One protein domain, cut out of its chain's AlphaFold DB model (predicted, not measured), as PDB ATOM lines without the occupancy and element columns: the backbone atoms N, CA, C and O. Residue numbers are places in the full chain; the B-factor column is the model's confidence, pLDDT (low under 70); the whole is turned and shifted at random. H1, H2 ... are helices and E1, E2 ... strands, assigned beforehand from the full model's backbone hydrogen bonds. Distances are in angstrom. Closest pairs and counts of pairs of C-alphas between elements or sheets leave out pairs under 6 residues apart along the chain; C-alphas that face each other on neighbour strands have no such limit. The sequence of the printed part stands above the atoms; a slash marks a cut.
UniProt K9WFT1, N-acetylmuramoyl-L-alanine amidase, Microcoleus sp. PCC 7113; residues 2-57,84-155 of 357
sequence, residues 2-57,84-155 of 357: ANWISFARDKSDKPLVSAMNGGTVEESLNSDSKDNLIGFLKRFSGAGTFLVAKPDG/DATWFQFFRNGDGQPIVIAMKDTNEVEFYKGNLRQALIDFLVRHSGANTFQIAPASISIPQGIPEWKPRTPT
ATOM      1  N   ALA A   2     -15.337 -17.499 -19.261       67.94
ATOM      2  CA  ALA A   2     -16.743 -17.334 -19.604       67.94
ATOM      3  C   ALA A   2     -16.943 -17.139 -21.118       67.94
ATOM      4  O   ALA A   2     -16.221 -16.353 -21.736       67.94
ATOM      5  N   ASN A   3     -17.916 -17.847 -21.690       64.19
ATOM      6  CA  ASN A   3     -18.303 -17.783 -23.100       64.19
ATOM      7  C   ASN A   3     -19.666 -17.094 -23.326       64.19
ATOM      8  O   ASN A   3     -19.954 -16.700 -24.455       64.19
ATOM      9  N   TRP A   4     -20.458 -16.849 -22.275       69.31
ATOM     10  CA  TRP A   4     -21.675 -16.023 -22.336       69.31
ATOM     11  C   TRP A   4     -21.994 -15.350 -20.987       69.31
ATOM     12  O   TRP A   4     -21.362 -15.642 -19.972       69.31
ATOM     13  N   ILE A   5     -22.946 -14.410 -20.979       84.50
ATOM     14  CA  ILE A   5     -23.411 -13.685 -19.783       84.50
ATOM     15  C   ILE A   5     -24.887 -14.003 -19.500       84.50
ATOM     16  O   ILE A   5     -25.723 -13.891 -20.391       84.50
ATOM     17  N   SER A   6     -25.230 -14.342 -18.262       85.44
ATOM     18  CA  SER A   6     -26.610 -14.525 -17.802       85.44
ATOM     19  C   SER A   6     -27.088 -13.305 -17.023       85.44
ATOM     20  O   SER A   6     -26.374 -12.820 -16.150       85.44
ATOM     21  N   PHE A   7     -28.297 -12.836 -17.304       89.38
ATOM     22  CA  PHE A   7     -29.011 -11.820 -16.534       89.38
ATOM     23  C   PHE A   7     -30.194 -12.486 -15.827       89.38
ATOM     24  O   PHE A   7     -31.126 -12.937 -16.488       89.38
ATOM     25  N   ALA A   8     -30.183 -12.533 -14.498       88.25
ATOM     26  CA  ALA A   8     -31.221 -13.145 -13.669       88.25
ATOM     27  C   ALA A   8     -31.563 -12.275 -12.452       88.25
ATOM     28  O   ALA A   8     -30.877 -11.298 -12.154       88.25
ATOM     29  N   ARG A   9     -32.641 -12.611 -11.744       85.62
ATOM     30  CA  ARG A   9     -33.004 -11.943 -10.490       85.62
ATOM     31  C   ARG A   9     -32.565 -12.807  -9.324       85.62
ATOM     32  O   ARG A   9     -32.743 -14.020  -9.357       85.62
ATOM     33  N   ASP A  10     -31.969 -12.197  -8.309       84.75
ATOM     34  CA  ASP A  10     -31.662 -12.913  -7.079       84.75
ATOM     35  C   ASP A  10     -32.924 -13.122  -6.224       84.75
ATOM     36  O   ASP A  10     -34.025 -12.667  -6.541       84.75
ATOM     37  N   LYS A  11     -32.767 -13.810  -5.089       83.19
ATOM     38  CA  LYS A  11     -33.872 -14.099  -4.159       83.19
ATOM     39  C   LYS A  11     -34.515 -12.848  -3.539       83.19
ATOM     40  O   LYS A  11     -35.558 -12.968  -2.907       83.19
ATOM     41  N   SER A  12     -33.879 -11.687  -3.676       85.25
ATOM     42  CA  SER A  12     -34.368 -10.386  -3.210       85.25
ATOM     43  C   SER A  12     -34.891  -9.521  -4.365       85.25
ATOM     44  O   SER A  12     -35.045  -8.315  -4.185       85.25
ATOM     45  N   ASP A  13     -35.133 -10.122  -5.536       82.88
ATOM     46  CA  ASP A  13     -35.579  -9.462  -6.770       82.88
ATOM     47  C   ASP A  13     -34.573  -8.430  -7.322       82.88
ATOM     48  O   ASP A  13     -34.918  -7.580  -8.143       82.88
ATOM     49  N   LYS A  14     -33.304  -8.501  -6.894       88.44
ATOM     50  CA  LYS A  14     -32.238  -7.625  -7.391       88.44
ATOM     51  C   LYS A  14     -31.566  -8.214  -8.630       88.44
ATOM     52  O   LYS A  14     -31.524  -9.437  -8.776       88.44
ATOM     53  N   PRO A  15     -30.989  -7.379  -9.510       92.19
ATOM     54  CA  PRO A  15     -30.239  -7.879 -10.652       92.19
ATOM     55  C   PRO A  15     -29.018  -8.708 -10.232       92.19
ATOM     56  O   PRO A  15     -28.167  -8.262  -9.461       92.19
ATOM     57  N   LEU A  16     -28.919  -9.902 -10.805       91.94
ATOM     58  CA  LEU A  16     -27.795 -10.819 -10.720       91.94
ATOM     59  C   LEU A  16     -27.281 -11.081 -12.135       91.94
ATOM     60  O   LEU A  16     -27.982 -11.651 -12.969       91.94
ATOM     61  N   VAL A  17     -26.051 -10.663 -12.412       93.81
ATOM     62  CA  VAL A  17     -25.421 -10.846 -13.721       93.81
ATOM     63  C   VAL A  17     -24.253 -11.804 -13.574       93.81
ATOM     64  O   VAL A  17     -23.306 -11.506 -12.855       93.81
ATOM     65  N   SER A  18     -24.304 -12.953 -14.235       88.62
ATOM     66  CA  SER A  18     -23.301 -14.011 -14.098       88.62
ATOM     67  C   SER A  18     -22.524 -14.207 -15.390       88.62
ATOM     68  O   SER A  18     -23.103 -14.327 -16.466       88.62
ATOM     69  N   ALA A  19     -21.203 -14.267 -15.291       84.12
ATOM     70  CA  ALA A  19     -20.342 -14.711 -16.370       84.12
ATOM     71  C   ALA A  19     -20.329 -16.240 -16.370       84.12
ATOM     72  O   ALA A  19     -20.003 -16.865 -15.361       84.12
ATOM     73  N   MET A  20     -20.709 -16.834 -17.493       78.25
ATOM     74  CA  MET A  20     -20.990 -18.258 -17.610       78.25
ATOM     75  C   MET A  20     -19.991 -18.922 -18.546       78.25
ATOM     76  O   MET A  20     -19.659 -18.382 -19.599       78.25
ATOM     77  N   ASN A  21     -19.534 -20.112 -18.176       72.25
ATOM     78  CA  ASN A  21     -18.756 -21.002 -19.027       72.25
ATOM     79  C   ASN A  21     -19.536 -22.310 -19.173       72.25
ATOM     80  O   ASN A  21     -19.599 -23.109 -18.234       72.25
ATOM     81  N   GLY A  22     -20.221 -22.480 -20.304       67.25
ATOM     82  CA  GLY A  22     -21.231 -23.533 -20.437       67.25
ATOM     83  C   GLY A  22     -22.331 -23.353 -19.385       67.25
ATOM     84  O   GLY A  22     -22.936 -22.286 -19.310       67.25
ATOM     85  N   GLY A  23     -22.571 -24.371 -18.554       65.75
ATOM     86  CA  GLY A  23     -23.552 -24.321 -17.461       65.75
ATOM     87  C   GLY A  23     -23.021 -23.801 -16.119       65.75
ATOM     88  O   GLY A  23     -23.783 -23.730 -15.159       65.75
ATOM     89  N   THR A  24     -21.731 -23.467 -16.009       68.12
ATOM     90  CA  THR A  24     -21.117 -23.070 -14.726       68.12
ATOM     91  C   THR A  24     -20.921 -21.563 -14.605       68.12
ATOM     92  O   THR A  24     -20.491 -20.919 -15.563       68.12
ATOM     93  N   VAL A  25     -21.184 -21.021 -13.413       81.81
ATOM     94  CA  VAL A  25     -20.901 -19.622 -13.057       81.81
ATOM     95  C   VAL A  25     -19.410 -19.465 -12.752       81.81
ATOM     96  O   VAL A  25     -18.885 -20.153 -11.879       81.81
ATOM     97  N   GLU A  26     -18.742 -18.543 -13.443       82.50
ATOM     98  CA  GLU A  26     -17.340 -18.170 -13.196       82.50
ATOM     99  C   GLU A  26     -17.248 -16.983 -12.220       82.50
ATOM    100  O   GLU A  26     -16.470 -17.000 -11.271       82.50
ATOM    101  N   GLU A  27     -18.073 -15.952 -12.429       93.56
ATOM    102  CA  GLU A  27     -18.174 -14.773 -11.560       93.56
ATOM    103  C   GLU A  27     -19.601 -14.216 -11.624       93.56
ATOM    104  O   GLU A  27     -20.278 -14.369 -12.642       93.56
ATOM    105  N   SER A  28     -20.047 -13.533 -10.569       94.06
ATOM    106  CA  SER A  28     -21.338 -12.846 -10.540       94.06
ATOM    107  C   SER A  28     -21.208 -11.410 -10.046       94.06
ATOM    108  O   SER A  28     -20.477 -11.124  -9.100       94.06
ATOM    109  N   LEU A  29     -21.993 -10.528 -10.650       95.06
ATOM    110  CA  LEU A  29     -22.261  -9.169 -10.217       95.06
ATOM    111  C   LEU A  29     -23.665  -9.105  -9.606       95.06
ATOM    112  O   LEU A  29     -24.651  -9.342 -10.299       95.06
ATOM    113  N   ASN A  30     -23.756  -8.738  -8.326       94.00
ATOM    114  CA  ASN A  30     -25.016  -8.375  -7.671       94.00
ATOM    115  C   ASN A  30     -25.048  -6.853  -7.480       94.00
ATOM    116  O   ASN A  30     -24.556  -6.320  -6.483       94.00
ATOM    117  N   SER A  31     -25.515  -6.149  -8.505       93.50
ATOM    118  CA  SER A  31     -25.605  -4.691  -8.534       93.50
ATOM    119  C   SER A  31     -26.587  -4.269  -9.615       93.50
ATOM    120  O   SER A  31     -26.626  -4.876 -10.679       93.50
ATOM    121  N   ASP A  32     -27.320  -3.195  -9.361       95.62
ATOM    122  CA  ASP A  32     -28.174  -2.494 -10.318       95.62
ATOM    123  C   ASP A  32     -27.461  -1.307 -10.985       95.62
ATOM    124  O   ASP A  32     -28.063  -0.617 -11.798       95.62
ATOM    125  N   SER A  33     -26.186  -1.051 -10.677       97.44
ATOM    126  CA  SER A  33     -25.418   0.057 -11.257       97.44
ATOM    127  C   SER A  33     -25.017  -0.236 -12.705       97.44
ATOM    128  O   SER A  33     -24.371  -1.249 -12.992       97.44
ATOM    129  N   LYS A  34     -25.324   0.700 -13.614       95.75
ATOM    130  CA  LYS A  34     -24.907   0.639 -15.026       95.75
ATOM    131  C   LYS A  34     -23.387   0.557 -15.169       95.75
ATOM    132  O   LYS A  34     -22.889  -0.225 -15.973       95.75
ATOM    133  N   ASP A  35     -22.646   1.341 -14.393       94.25
ATOM    134  CA  ASP A  35     -21.185   1.390 -14.500       94.25
ATOM    135  C   ASP A  35     -20.545   0.075 -14.049       94.25
ATOM    136  O   ASP A  35     -19.645  -0.440 -14.720       94.25
ATOM    137  N   ASN A  36     -21.070  -0.523 -12.975       96.38
ATOM    138  CA  ASN A  36     -20.654  -1.854 -12.543       96.38
ATOM    139  C   ASN A  36     -20.967  -2.906 -13.612       96.38
ATOM    140  O   ASN A  36     -20.115  -3.747 -13.902       96.38
ATOM    141  N   LEU A  37     -22.148  -2.831 -14.234       97.06
ATOM    142  CA  LEU A  37     -22.528  -3.718 -15.329       97.06
ATOM    143  C   LEU A  37     -21.570  -3.586 -16.517       97.06
ATOM    144  O   LEU A  37     -21.014  -4.584 -16.968       97.06
ATOM    145  N   ILE A  38     -21.316  -2.370 -17.005       94.50
ATOM    146  CA  ILE A  38     -20.388  -2.136 -18.120       94.50
ATOM    147  C   ILE A  38     -18.982  -2.641 -17.768       94.50
ATOM    148  O   ILE A  38     -18.336  -3.288 -18.595       94.50
ATOM    149  N   GLY A  39     -18.504  -2.375 -16.548       91.31
ATOM    150  CA  GLY A  39     -17.216  -2.870 -16.061       91.31
ATOM    151  C   GLY A  39     -17.140  -4.398 -16.044       91.31
ATOM    152  O   GLY A  39     -16.149  -4.972 -16.502       91.31
ATOM    153  N   PHE A  40     -18.203  -5.058 -15.583       95.25
ATOM    154  CA  PHE A  40     -18.329  -6.514 -15.578       95.25
ATOM    155  C   PHE A  40     -18.324  -7.082 -17.001       95.25
ATOM    156  O   PHE A  40     -17.487  -7.924 -17.325       95.25
ATOM    157  N   LEU A  41     -19.167  -6.555 -17.895       91.06
ATOM    158  CA  LEU A  41     -19.233  -6.989 -19.292       91.06
ATOM    159  C   LEU A  41     -17.877  -6.842 -19.993       91.06
ATOM    160  O   LEU A  41     -17.457  -7.755 -20.701       91.06
ATOM    161  N   LYS A  42     -17.158  -5.731 -19.787       89.00
ATOM    162  CA  LYS A  42     -15.834  -5.495 -20.393       89.00
ATOM    163  C   LYS A  42     -14.765  -6.473 -19.901       89.00
ATOM    164  O   LYS A  42     -13.909  -6.856 -20.697       89.00
ATOM    165  N   ARG A  43     -14.826  -6.895 -18.632       88.88
ATOM    166  CA  ARG A  43     -13.887  -7.867 -18.047       88.88
ATOM    167  C   ARG A  43     -13.969  -9.231 -18.733       88.88
ATOM    168  O   ARG A  43     -12.942  -9.862 -18.962       88.88
ATOM    169  N   PHE A  44     -15.171  -9.654 -19.114       83.44
ATOM    170  CA  PHE A  44     -15.415 -10.924 -19.799       83.44
ATOM    171  C   PHE A  44     -15.435 -10.747 -21.318       83.44
ATOM    172  O   PHE A  44     -16.439 -10.988 -21.985       83.44
ATOM    173  N   SER A  45     -14.301 -10.326 -21.885       75.69
ATOM    174  CA  SER A  45     -14.164 -10.087 -23.330       75.69
ATOM    175  C   SER A  45     -14.406 -11.321 -24.208       75.69
ATOM    176  O   SER A  45     -14.847 -11.166 -25.345       75.69
ATOM    177  N   GLY A  46     -14.185 -12.521 -23.663       62.31
ATOM    178  CA  GLY A  46     -14.468 -13.803 -24.318       62.31
ATOM    179  C   GLY A  46     -15.947 -14.208 -24.346       62.31
ATOM    180  O   GLY A  46     -16.311 -15.086 -25.123       62.31
ATOM    181  N   ALA A  47     -16.812 -13.559 -23.559       66.94
ATOM    182  CA  ALA A  47     -18.246 -13.817 -23.589       66.94
ATOM    183  C   ALA A  47     -18.884 -13.060 -24.762       66.94
ATOM    184  O   ALA A  47     -19.144 -11.859 -24.684       66.94
ATOM    185  N   GLY A  48     -19.093 -13.736 -25.893       64.50
ATOM    186  CA  GLY A  48     -19.615 -13.092 -27.106       64.50
ATOM    187  C   GLY A  48     -21.083 -12.670 -26.988       64.50
ATOM    188  O   GLY A  48     -21.506 -11.697 -27.619       64.50
ATOM    189  N   THR A  49     -21.846 -13.375 -26.152       73.94
ATOM    190  CA  THR A  49     -23.301 -13.242 -26.072       73.94
ATOM    191  C   THR A  49     -23.819 -13.087 -24.643       73.94
ATOM    192  O   THR A  49     -23.095 -13.322 -23.672       73.94
ATOM    193  N   PHE A  50     -25.084 -12.688 -24.511       81.44
ATOM    194  CA  PHE A  50     -25.815 -12.688 -23.250       81.44
ATOM    195  C   PHE A  50     -27.241 -13.224 -23.398       81.44
ATOM    196  O   PHE A  50     -27.815 -13.204 -24.485       81.44
ATOM    197  N   LEU A  51     -27.808 -13.681 -22.284       79.00
ATOM    198  CA  LEU A  51     -29.181 -14.157 -22.153       79.00
ATOM    199  C   LEU A  51     -29.848 -13.528 -20.928       79.00
ATOM    200  O   LEU A  51     -29.169 -13.143 -19.978       79.00
ATOM    201  N   VAL A  52     -31.179 -13.464 -20.937       80.19
ATOM    202  CA  VAL A  52     -31.999 -13.073 -19.781       80.19
ATOM    203  C   VAL A  52     -32.783 -14.304 -19.316       80.19
ATOM    204  O   VAL A  52     -33.362 -15.025 -20.134       80.19
ATOM    205  N   ALA A  53     -32.755 -14.591 -18.015       76.25
ATOM    206  CA  ALA A  53     -33.411 -15.743 -17.404       76.25
ATOM    207  C   ALA A  53     -34.938 -15.684 -17.566       76.25
ATOM    208  O   ALA A  53     -35.516 -14.619 -17.808       76.25
ATOM    209  N   LYS A  54     -35.602 -16.845 -17.457       66.69
ATOM    210  CA  LYS A  54     -37.067 -16.882 -17.478       66.69
ATOM    211  C   LYS A  54     -37.600 -16.119 -16.257       66.69
ATOM    212  O   LYS A  54     -37.094 -16.297 -15.150       66.69
ATOM    213  N   PRO A  55     -38.624 -15.274 -16.427       56.41
ATOM    214  CA  PRO A  55     -39.103 -14.455 -15.323       56.41
ATOM    215  C   PRO A  55     -39.776 -15.219 -14.166       56.41
ATOM    216  O   PRO A  55     -39.952 -14.638 -13.095       56.41
ATOM    217  N   ASP A  56     -40.162 -16.484 -14.362       57.84
ATOM    218  CA  ASP A  56     -40.870 -17.334 -13.391       57.84
ATOM    219  C   ASP A  56     -39.958 -18.006 -12.345       57.84
ATOM    220  O   ASP A  56     -40.439 -18.761 -11.500       57.84
ATOM    221  N   GLY A  57     -38.652 -17.719 -12.368       49.41
ATOM    222  CA  GLY A  57     -37.694 -18.259 -11.400       49.41
ATOM    223  C   GLY A  57     -37.399 -19.750 -11.580       49.41
ATOM    224  O   GLY A  57     -36.819 -20.365 -10.685       49.41
ATOM    225  N   ASP A  84     -32.912  10.674 -23.992       79.94
ATOM    226  CA  ASP A  84     -32.490  10.872 -22.602       79.94
ATOM    227  C   ASP A  84     -33.187   9.870 -21.667       79.94
ATOM    228  O   ASP A  84     -34.260  10.152 -21.135       79.94
ATOM    229  N   ALA A  85     -32.614   8.672 -21.525       91.94
ATOM    230  CA  ALA A  85     -33.084   7.644 -20.595       91.94
ATOM    231  C   ALA A  85     -32.396   7.774 -19.225       91.94
ATOM    232  O   ALA A  85     -31.238   8.182 -19.144       91.94
ATOM    233  N   THR A  86     -33.096   7.386 -18.157       94.75
ATOM    234  CA  THR A  86     -32.645   7.439 -16.755       94.75
ATOM    235  C   THR A  86     -32.356   6.056 -16.153       94.75
ATOM    236  O   THR A  86     -31.602   5.966 -15.178       94.75
ATOM    237  N   TRP A  87     -32.854   4.969 -16.753       97.06
ATOM    238  CA  TRP A  87     -32.551   3.585 -16.357       97.06
ATOM    239  C   TRP A  87     -32.854   2.579 -17.484       97.06
ATOM    240  O   TRP A  87     -33.366   2.956 -18.539       97.06
ATOM    241  N   PHE A  88     -32.520   1.299 -17.278       97.38
ATOM    242  CA  PHE A  88     -32.774   0.212 -18.237       97.38
ATOM    243  C   PHE A  88     -33.597  -0.932 -17.652       97.38
ATOM    244  O   PHE A  88     -33.403  -1.308 -16.496       97.38
ATOM    245  N   GLN A  89     -34.412  -1.576 -18.484       97.06
ATOM    246  CA  GLN A  89     -35.134  -2.789 -18.117       97.06
ATOM    247  C   GLN A  89     -34.851  -3.932 -19.093       97.06
ATOM    248  O   GLN A  89     -34.991  -3.786 -20.305       97.06
ATOM    249  N   PHE A  90     -34.439  -5.078 -18.558       94.88
ATOM    250  CA  PHE A  90     -34.082  -6.272 -19.320       94.88
ATOM    251  C   PHE A  90     -35.237  -7.267 -19.324       94.88
ATOM    252  O   PHE A  90     -35.757  -7.632 -18.275       94.88
ATOM    253  N   PHE A  91     -35.586  -7.762 -20.500       90.50
ATOM    254  CA  PHE A  91     -36.655  -8.717 -20.743       90.50
ATOM    255  C   PHE A  91     -36.123  -9.932 -21.494       90.50
ATOM    256  O   PHE A  91     -35.114  -9.872 -22.200       90.50
ATOM    257  N   ARG A  92     -36.884 -11.021 -21.403       82.06
ATOM    258  CA  ARG A  92     -36.794 -12.179 -22.290       82.06
ATOM    259  C   ARG A  92     -38.104 -12.261 -23.071       82.06
ATOM    260  O   ARG A  92     -39.168 -12.281 -22.455       82.06
ATOM    261  N   ASN A  93     -38.049 -12.281 -24.400       73.75
ATOM    262  CA  ASN A  93     -39.252 -12.466 -25.214       73.75
ATOM    263  C   ASN A  93     -39.689 -13.946 -25.261       73.75
ATOM    264  O   ASN A  93     -39.002 -14.822 -24.732       73.75
ATOM    265  N   GLY A  94     -40.832 -14.226 -25.899       63.72
ATOM    266  CA  GLY A  94     -41.370 -15.590 -26.027       63.72
ATOM    267  C   GLY A  94     -40.437 -16.568 -26.748       63.72
ATOM    268  O   GLY A  94     -40.422 -17.747 -26.417       63.72
ATOM    269  N   ASP A  95     -39.595 -16.059 -27.649       61.34
ATOM    270  CA  ASP A  95     -38.588 -16.842 -28.376       61.34
ATOM    271  C   ASP A  95     -37.290 -17.018 -27.572       61.34
ATOM    272  O   ASP A  95     -36.345 -17.635 -28.042       61.34
ATOM    273  N   GLY A  96     -37.206 -16.446 -26.367       62.22
ATOM    274  CA  GLY A  96     -36.019 -16.479 -25.519       62.22
ATOM    275  C   GLY A  96     -34.943 -15.433 -25.830       62.22
ATOM    276  O   GLY A  96     -33.903 -15.409 -25.171       62.22
ATOM    277  N   GLN A  97     -35.190 -14.542 -26.787       72.31
ATOM    278  CA  GLN A  97     -34.301 -13.445 -27.147       72.31
ATOM    279  C   GLN A  97     -34.301 -12.356 -26.057       72.31
ATOM    280  O   GLN A  97     -35.377 -11.946 -25.599       72.31
ATOM    281  N   PRO A  98     -33.127 -11.821 -25.678       83.94
ATOM    282  CA  PRO A  98     -33.066 -10.653 -24.816       83.94
ATOM    283  C   PRO A  98     -33.605  -9.396 -25.499       83.94
ATOM    284  O   PRO A  98     -33.320  -9.132 -26.672       83.94
ATOM    285  N   ILE A  99     -34.342  -8.604 -24.729       90.50
ATOM    286  CA  ILE A  99     -34.770  -7.254 -25.093       90.50
ATOM    287  C   ILE A  99     -34.373  -6.319 -23.955       90.50
ATOM    288  O   ILE A  99     -34.692  -6.582 -22.801       90.50
ATOM    289  N   VAL A 100     -33.663  -5.241 -24.261       96.00
ATOM    290  CA  VAL A 100     -33.234  -4.236 -23.284       96.00
ATOM    291  C   VAL A 100     -33.885  -2.919 -23.649       96.00
ATOM    292  O   VAL A 100     -33.655  -2.403 -24.734       96.00
ATOM    293  N   ILE A 101     -34.703  -2.381 -22.754       96.06
ATOM    294  CA  ILE A 101     -35.451  -1.147 -22.980       96.06
ATOM    295  C   ILE A 101     -34.791  -0.025 -22.190       96.06
ATOM    296  O   ILE A 101     -34.533  -0.171 -20.995       96.06
ATOM    297  N   ALA A 102     -34.506   1.083 -22.863       96.44
ATOM    298  CA  ALA A 102     -34.104   2.326 -22.230       96.44
ATOM    299  C   ALA A 102     -35.358   3.079 -21.768       96.44
ATOM    300  O   ALA A 102     -36.294   3.283 -22.542       96.44
ATOM    301  N   MET A 103     -35.372   3.483 -20.502       95.06
ATOM    302  CA  MET A 103     -36.535   4.047 -19.823       95.06
ATOM    303  C   MET A 103     -36.249   5.483 -19.388       95.06
ATOM    304  O   MET A 103     -35.194   5.756 -18.819       95.06
ATOM    305  N   LYS A 104     -37.199   6.394 -19.597       94.19
ATOM    306  CA  LYS A 104     -37.216   7.739 -19.014       94.19
ATOM    307  C   LYS A 104     -38.374   7.824 -18.033       94.19
ATOM    308  O   LYS A 104     -39.534   7.934 -18.433       94.19
ATOM    309  N   ASP A 105     -38.042   7.763 -16.750       89.44
ATOM    310  CA  ASP A 105     -39.015   7.625 -15.666       89.44
ATOM    311  C   ASP A 105     -39.875   6.373 -15.888       89.44
ATOM    312  O   ASP A 105     -39.361   5.260 -15.797       89.44
ATOM    313  N   THR A 106     -41.155   6.529 -16.224       88.44
ATOM    314  CA  THR A 106     -42.069   5.420 -16.535       88.44
ATOM    315  C   THR A 106     -42.280   5.199 -18.031       88.44
ATOM    316  O   THR A 106     -43.059   4.326 -18.389       88.44
ATOM    317  N   ASN A 107     -41.654   6.000 -18.895       91.38
ATOM    318  CA  ASN A 107     -41.867   5.947 -20.339       91.38
ATOM    319  C   ASN A 107     -40.738   5.193 -21.029       91.38
ATOM    320  O   ASN A 107     -39.560   5.390 -20.723       91.38
ATOM    321  N   GLU A 108     -41.094   4.379 -22.008       93.50
ATOM    322  CA  GLU A 108     -40.147   3.668 -22.848       93.50
ATOM    323  C   GLU A 108     -39.630   4.576 -23.959       93.50
ATOM    324  O   GLU A 108     -40.378   5.329 -24.585       93.50
ATOM    325  N   VAL A 109     -38.323   4.519 -24.194       92.81
ATOM    326  CA  VAL A 109     -37.639   5.469 -25.068       92.81
ATOM    327  C   VAL A 109     -37.207   4.802 -26.367       92.81
ATOM    328  O   VAL A 109     -37.637   5.195 -27.447       92.81
ATOM    329  N   GLU A 110     -36.358   3.785 -26.255       94.12
ATOM    330  CA  GLU A 110     -35.908   2.922 -27.347       94.12
ATOM    331  C   GLU A 110     -35.561   1.542 -26.773       94.12
ATOM    332  O   GLU A 110     -35.352   1.404 -25.563       94.12
ATOM    333  N   PHE A 111     -35.509   0.506 -27.609       94.44
ATOM    334  CA  PHE A 111     -35.099  -0.828 -27.166       94.44
ATOM    335  C   PHE A 111     -34.025  -1.437 -28.057       94.44
ATOM    336  O   PHE A 111     -34.031  -1.254 -29.265       94.44
ATOM    337  N   TYR A 112     -33.150  -2.240 -27.469       92.94
ATOM    338  CA  TYR A 112     -32.251  -3.139 -28.175       92.94
ATOM    339  C   TYR A 112     -32.780  -4.572 -28.074       92.94
ATOM    340  O   TYR A 112     -32.962  -5.090 -26.972       92.94
ATOM    341  N   LYS A 113     -33.003  -5.234 -29.212       88.62
ATOM    342  CA  LYS A 113     -33.312  -6.668 -29.278       88.62
ATOM    343  C   LYS A 113     -32.139  -7.403 -29.906       88.62
ATOM    344  O   LYS A 113     -31.766  -7.159 -31.048       88.62
ATOM    345  N   GLY A 114     -31.544  -8.311 -29.146       81.81
ATOM    346  CA  GLY A 114     -30.308  -8.963 -29.554       81.81
ATOM    347  C   GLY A 114     -29.579  -9.569 -28.369       81.81
ATOM    348  O   GLY A 114     -29.951  -9.362 -27.221       81.81
ATOM    349  N   ASN A 115     -28.562 -10.368 -28.648       80.31
ATOM    350  CA  ASN A 115     -27.796 -11.089 -27.634       80.31
ATOM    351  C   ASN A 115     -26.301 -10.778 -27.705       80.31
ATOM    352  O   ASN A 115     -25.537 -11.377 -26.962       80.31
ATOM    353  N   LEU A 116     -25.848  -9.886 -28.587       80.00
ATOM    354  CA  LEU A 116     -24.431  -9.548 -28.694       80.00
ATOM    355  C   LEU A 116     -24.004  -8.689 -27.503       80.00
ATOM    356  O   LEU A 116     -24.581  -7.627 -27.259       80.00
ATOM    357  N   ARG A 117     -22.955  -9.120 -26.789       86.44
ATOM    358  CA  ARG A 117     -22.420  -8.390 -25.627       86.44
ATOM    359  C   ARG A 117     -21.947  -6.986 -26.005       86.44
ATOM    360  O   ARG A 117     -22.200  -6.042 -25.264       86.44
ATOM    361  N   GLN A 118     -21.258  -6.839 -27.137       81.69
ATOM    362  CA  GLN A 118     -20.732  -5.534 -27.548       81.69
ATOM    363  C   GLN A 118     -21.860  -4.552 -27.886       81.69
ATOM    364  O   GLN A 118     -21.844  -3.432 -27.393       81.69
ATOM    365  N   ALA A 119     -22.880  -4.999 -28.623       84.00
ATOM    366  CA  ALA A 119     -24.049  -4.173 -28.921       84.00
ATOM    367  C   ALA A 119     -24.799  -3.755 -27.646       84.00
ATOM    368  O   ALA A 119     -25.245  -2.616 -27.549       84.00
ATOM    369  N   LEU A 120     -24.867  -4.632 -26.636       92.75
ATOM    370  CA  LEU A 120     -25.388  -4.260 -25.321       92.75
ATOM    371  C   LEU A 120     -24.553  -3.147 -24.672       92.75
ATOM    372  O   LEU A 120     -25.117  -2.171 -24.194       92.75
ATOM    373  N   ILE A 121     -23.221  -3.264 -24.658       91.31
ATOM    374  CA  ILE A 121     -22.343  -2.214 -24.110       91.31
ATOM    375  C   ILE A 121     -22.585  -0.883 -24.833       91.31
ATOM    376  O   ILE A 121     -22.718   0.148 -24.176       91.31
ATOM    377  N   ASP A 122     -22.672  -0.906 -26.160       89.56
ATOM    378  CA  ASP A 122     -22.870   0.289 -26.980       89.56
ATOM    379  C   ASP A 122     -24.239   0.939 -26.704       89.56
ATOM    380  O   ASP A 122     -24.320   2.159 -26.543       89.56
ATOM    381  N   PHE A 123     -25.293   0.127 -26.554       93.38
ATOM    382  CA  PHE A 123     -26.624   0.581 -26.145       93.38
ATOM    383  C   PHE A 123     -26.602   1.238 -24.758       93.38
ATOM    384  O   PHE A 123     -27.114   2.342 -24.576       93.38
ATOM    385  N   LEU A 124     -25.938   0.614 -23.779       94.00
ATOM    386  CA  LEU A 124     -25.826   1.151 -22.417       94.00
ATOM    387  C   LEU A 124     -25.045   2.476 -22.371       94.00
ATOM    388  O   LEU A 124     -25.406   3.391 -21.632       94.00
ATOM    389  N   VAL A 125     -23.967   2.589 -23.155       91.94
ATOM    390  CA  VAL A 125     -23.128   3.799 -23.232       91.94
ATOM    391  C   VAL A 125     -23.862   4.947 -23.924       91.94
ATOM    392  O   VAL A 125     -23.691   6.099 -23.523       91.94
ATOM    393  N   ARG A 126     -24.695   4.647 -24.929       89.56
ATOM    394  CA  ARG A 126     -25.496   5.643 -25.652       89.56
ATOM    395  C   ARG A 126     -26.386   6.454 -24.710       89.56
ATOM    396  O   ARG A 126     -26.449   7.672 -24.856       89.56
ATOM    397  N   HIS A 127     -27.013   5.828 -23.718       91.75
ATOM    398  CA  HIS A 127     -27.793   6.552 -22.712       91.75
ATOM    399  C   HIS A 127     -26.924   6.927 -21.512       91.75
ATOM    400  O   HIS A 127     -26.923   6.280 -20.462       91.75
ATOM    401  N   SER A 128     -26.160   8.009 -21.663       89.00
ATOM    402  CA  SER A 128     -25.270   8.504 -20.611       89.00
ATOM    403  C   SER A 128     -26.014   8.918 -19.336       89.00
ATOM    404  O   SER A 128     -25.448   8.766 -18.260       89.00
ATOM    405  N   GLY A 129     -27.262   9.389 -19.451       89.94
ATOM    406  CA  GLY A 129     -28.108   9.788 -18.318       89.94
ATOM    407  C   GLY A 129     -28.637   8.622 -17.475       89.94
ATOM    408  O   GLY A 129     -28.996   8.822 -16.313       89.94
ATOM    409  N   ALA A 130     -28.642   7.404 -18.022       94.06
ATOM    410  CA  ALA A 130     -29.134   6.236 -17.313       94.06
ATOM    411  C   ALA A 130     -28.083   5.727 -16.331       94.06
ATOM    412  O   ALA A 130     -26.938   5.548 -16.725       94.06
ATOM    413  N   ASN A 131     -28.434   5.460 -15.075       95.50
ATOM    414  CA  ASN A 131     -27.436   5.052 -14.068       95.50
ATOM    415  C   ASN A 131     -27.708   3.683 -13.453       95.50
ATOM    416  O   ASN A 131     -26.811   3.090 -12.847       95.50
ATOM    417  N   THR A 132     -28.916   3.159 -13.640       96.81
ATOM    418  CA  THR A 132     -29.337   1.881 -13.078       96.81
ATOM    419  C   THR A 132     -29.975   0.975 -14.120       96.81
ATOM    420  O   THR A 132     -30.353   1.408 -15.212       96.81
ATOM    421  N   PHE A 133     -30.089  -0.305 -13.785       97.50
ATOM    422  CA  PHE A 133     -30.834  -1.276 -14.568       97.50
ATOM    423  C   PHE A 133     -31.604  -2.247 -13.678       97.50
ATOM    424  O   PHE A 133     -31.273  -2.456 -12.512       97.50
ATOM    425  N   GLN A 134     -32.629  -2.862 -14.254       95.81
ATOM    426  CA  GLN A 134     -33.423  -3.909 -13.633       95.81
ATOM    427  C   GLN A 134     -33.705  -5.029 -14.628       95.81
ATOM    428  O   GLN A 134     -33.595  -4.852 -15.841       95.81
ATOM    429  N   ILE A 135     -34.119  -6.181 -14.110       92.62
ATOM    430  CA  ILE A 135     -34.652  -7.276 -14.920       92.62
ATOM    431  C   ILE A 135     -36.155  -7.338 -14.687       92.62
ATOM    432  O   ILE A 135     -36.617  -7.287 -13.549       92.62
ATOM    433  N   ALA A 136     -36.915  -7.404 -15.771       89.38
ATOM    434  CA  ALA A 136     -38.361  -7.386 -15.737       89.38
ATOM    435  C   ALA A 136     -38.934  -8.622 -15.018       89.38
ATOM    436  O   ALA A 136     -38.478  -9.748 -15.251       89.38
ATOM    437  N   PRO A 137     -39.967  -8.438 -14.179       83.44
ATOM    438  CA  PRO A 137     -40.777  -9.533 -13.674       83.44
ATOM    439  C   PRO A 137     -41.595 -10.253 -14.734       83.44
ATOM    440  O   PRO A 137     -41.939  -9.682 -15.762       83.44
ATOM    441  N   ALA A 138     -42.014 -11.481 -14.412       74.62
ATOM    442  CA  ALA A 138     -42.902 -12.288 -15.256       74.62
ATOM    443  C   ALA A 138     -44.232 -11.610 -15.552       74.62
ATOM    444  O   ALA A 138     -44.834 -11.830 -16.597       74.62
ATOM    445  N   SER A 139     -44.691 -10.796 -14.606       78.06
ATOM    446  CA  SER A 139     -45.941 -10.059 -14.698       78.06
ATOM    447  C   SER A 139     -45.865  -8.849 -15.627       78.06
ATOM    448  O   SER A 139     -46.911  -8.288 -15.942       78.06
ATOM    449  N   ILE A 140     -44.672  -8.428 -16.060       82.56
ATOM    450  CA  ILE A 140     -44.502  -7.260 -16.924       82.56
ATOM    451  C   ILE A 140     -44.337  -7.717 -18.374       82.56
ATOM    452  O   ILE A 140     -43.379  -8.398 -18.736       82.56
ATOM    453  N   SER A 141     -45.287  -7.321 -19.220       86.88
ATOM    454  CA  SER A 141     -45.229  -7.553 -20.663       86.88
ATOM    455  C   SER A 141     -44.216  -6.632 -21.334       86.88
ATOM    456  O   SER A 141     -44.074  -5.476 -20.938       86.88
ATOM    457  N   ILE A 142     -43.588  -7.114 -22.407       86.75
ATOM    458  CA  ILE A 142     -42.726  -6.297 -23.268       86.75
ATOM    459  C   ILE A 142     -43.596  -5.231 -23.954       86.75
ATOM    460  O   ILE A 142     -44.493  -5.602 -24.725       86.75
ATOM    461  N   PRO A 143     -43.369  -3.932 -23.692       87.62
ATOM    462  CA  PRO A 143     -44.187  -2.879 -24.272       87.62
ATOM    463  C   PRO A 143     -44.031  -2.827 -25.798       87.62
ATOM    464  O   PRO A 143     -43.028  -3.262 -26.366       87.62
ATOM    465  N   GLN A 144     -45.073  -2.348 -26.475       89.38
ATOM    466  CA  GLN A 144     -45.186  -2.351 -27.936       89.38
ATOM    467  C   GLN A 144     -45.066  -0.928 -28.491       89.38
ATOM    468  O   GLN A 144     -45.385   0.036 -27.804       89.38
ATOM    469  N   GLY A 145     -44.648  -0.794 -29.753       88.62
ATOM    470  CA  GLY A 145     -44.581   0.508 -30.434       88.62
ATOM    471  C   GLY A 145     -43.383   1.387 -30.053       88.62
ATOM    472  O   GLY A 145     -43.325   2.542 -30.468       88.62
ATOM    473  N   ILE A 146     -42.425   0.849 -29.299       90.44
ATOM    474  CA  ILE A 146     -41.148   1.503 -28.991       90.44
ATOM    475  C   ILE A 146     -40.243   1.422 -30.234       90.44
ATOM    476  O   ILE A 146     -40.247   0.385 -30.900       90.44
ATOM    477  N   PRO A 147     -39.454   2.454 -30.575       91.31
ATOM    478  CA  PRO A 147     -38.453   2.339 -31.632       91.31
ATOM    479  C   PRO A 147     -37.330   1.357 -31.252       91.31
ATOM    480  O   PRO A 147     -36.800   1.384 -30.140       91.31
ATOM    481  N   GLU A 148     -36.944   0.502 -32.201       89.81
ATOM    482  CA  GLU A 148     -35.789  -0.389 -32.060       89.81
ATOM    483  C   GLU A 148     -34.494   0.379 -32.347       89.81
ATOM    484  O   GLU A 148     -34.271   0.867 -33.458       89.81
ATOM    485  N   TRP A 149     -33.608   0.433 -31.361       90.56
ATOM    486  CA  TRP A 149     -32.217   0.777 -31.564       90.56
ATOM    487  C   TRP A 149     -31.473  -0.414 -32.158       90.56
ATOM    488  O   TRP A 149     -31.440  -1.512 -31.594       90.56
ATOM    489  N   LYS A 150     -30.803  -0.165 -33.279       83.81
ATOM    490  CA  LYS A 150     -29.864  -1.106 -33.877       83.81
ATOM    491  C   LYS A 150     -28.448  -0.620 -33.604       83.81
ATOM    492  O   LYS A 150     -28.196   0.582 -33.753       83.81
ATOM    493  N   PRO A 151     -27.517  -1.509 -33.219       75.62
ATOM    494  CA  PRO A 151     -26.135  -1.118 -33.037       75.62
ATOM    495  C   PRO A 151     -25.629  -0.416 -34.288       75.62
ATOM    496  O   PRO A 151     -25.685  -0.958 -35.391       75.62
ATOM    497  N   ARG A 152     -25.117   0.808 -34.100       62.03
ATOM    498  CA  ARG A 152     -24.200   1.387 -35.075       62.03
ATOM    499  C   ARG A 152     -23.030   0.436 -35.071       62.03
ATOM    500  O   ARG A 152     -22.271   0.414 -34.108       62.03
ATOM    501  N   THR A 153     -22.913  -0.381 -36.100       47.25
ATOM    502  CA  THR A 153     -21.678  -1.099 -36.335       47.25
ATOM    503  C   THR A 153     -20.592  -0.013 -36.322       47.25
ATOM    504  O   THR A 153     -20.634   0.863 -37.192       47.25
ATOM    505  N   PRO A 154     -19.606   0.014 -35.385       40.75
ATOM    506  CA  PRO A 154     -18.306   0.458 -35.849       40.75
ATOM    507  C   PRO A 154     -18.100  -0.455 -37.032       40.75
ATOM    508  O   PRO A 154     -18.213  -1.659 -36.861       40.75
ATOM    509  N   THR A 155     -17.987   0.061 -38.240       36.41
ATOM    510  CA  THR A 155     -17.618  -0.789 -39.349       36.41
ATOM    511  C   THR A 155     -16.275  -1.398 -38.892       36.41
ATOM    512  O   THR A 155     -15.277  -0.671 -38.947       36.41
TER     513      THR A 155
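What this domain is: This is residues 2 to 57 and 84 to 155 of the 357 residues of the protein "N-acetylmuramoyl-L-alanine amidase" of Microcoleus sp. PCC 7113 (UniProt K9WFT1). Two strongly twisted four-stranded sheets meet near one end of their strands, roughly as a V, and helices H1 and H2 lie side by side inside it, H1 over E2 of one sheet and H2 over E6 of the other. Each half runs strand, strand, strand, helix, strand, and a last stretch with no named element, residues 136 to 155, follows E8. The 128 printed residues hold two named helices and eight named strands, in the order E1 E2 E3 H1 E4 E5 E6 E7 H2 E8. Both sheets are mixed, ordered E3 E2 E1 E4 and E7 E6 E5 E8, and the class is mixed, helices and strands. The whole is compact, with a radius of gyration of the C-alphas of 13.5 A, and spans 38 by 36 by 27 A.

How they stand to each other: Begin with E1, residues 4 to 9, E2, 15 to 21, and E3, 24 to 30, a meander, each strand the antiparallel neighbour of the one before; N 6 and O 18 are 2.8 A apart, N 19 and O 27 2.8 A. E4, residues 49 to 52, is parallel to E1, with N 7 and O 51 at 2.8 A. H1, residues 34 to 43, is on this sheet at a height of 9.9 A and runs along E2, at 5 degrees on the local plane. E3, H1 and E4 form a split strand-helix-strand unit, with E2 and E1 between its strands and a right-handed crossover. In the other sheet, E5, residues 87 to 92, E6, 98 to 104, and E7, 107 to 113, form a second meander; N 89 and O 101 are 2.9 A apart, N 102 and O 110 2.8 A. E8, residues 132 to 135, is parallel to E5, with N 90 and O 134 at 2.9 A. H2, residues 117 to 126, is on this sheet at a height of 9.9 A and runs along E6, at 7 degrees on the local plane. E7, H2 and E8 form a second split strand-helix-strand unit, with E6 and E5 between its strands in the sheet and a right-handed crossover. H1 and H2 make two layers with the sheet E3 E2 E1 E4, both on one face of it. H1 and H2 touch, the closest C-alphas being those of Ile 38 and Ile 121, 6.3 A apart, at a shallow tilt of 32 degrees, only just short of steep, opposite ways. Between the sheets, the closest C-alphas of E4 and E5 are those of Val 52 and Arg 92, 5.5 A apart, and of E2 and E8 those of Pro 15 and Gln 134, 5.9 A. In both helices every O i to N i+4 pair is within hydrogen-bond range.

Where its parts are: Find C-alpha 4 at (-21.675, -16.023, -22.336), where E1 begins its 16.9 A. E2 spans 19.3 A, E3 16.8 A, H1 14.2 A and E4 10.7 A. Beyond the cut, E5 spans 17.4 A, E6 19.7 A, E7 17.7 A and H2 14.4 A, from C-alpha 117 at (-22.420, -8.390, -25.627). E8, 10.7 A long, ends at C-alpha 135, (-34.652, -7.276, -14.920).

The domain as a whole: The farthest C-alphas, those of Lys 11 and Thr 155, are 41.0 A apart. Residues 58 to 83 are not printed, in the link from E4 to E5; C-alphas 57 and 84 stand 31.6 A apart across this cut. The links printed whole are tight. Mean pLDDT of the printed part is 84.1; look for values under 70 at residues 2 to 4, 22 to 24, 46 to 48, 54 to 57, 94 to 96 and 152 to 155.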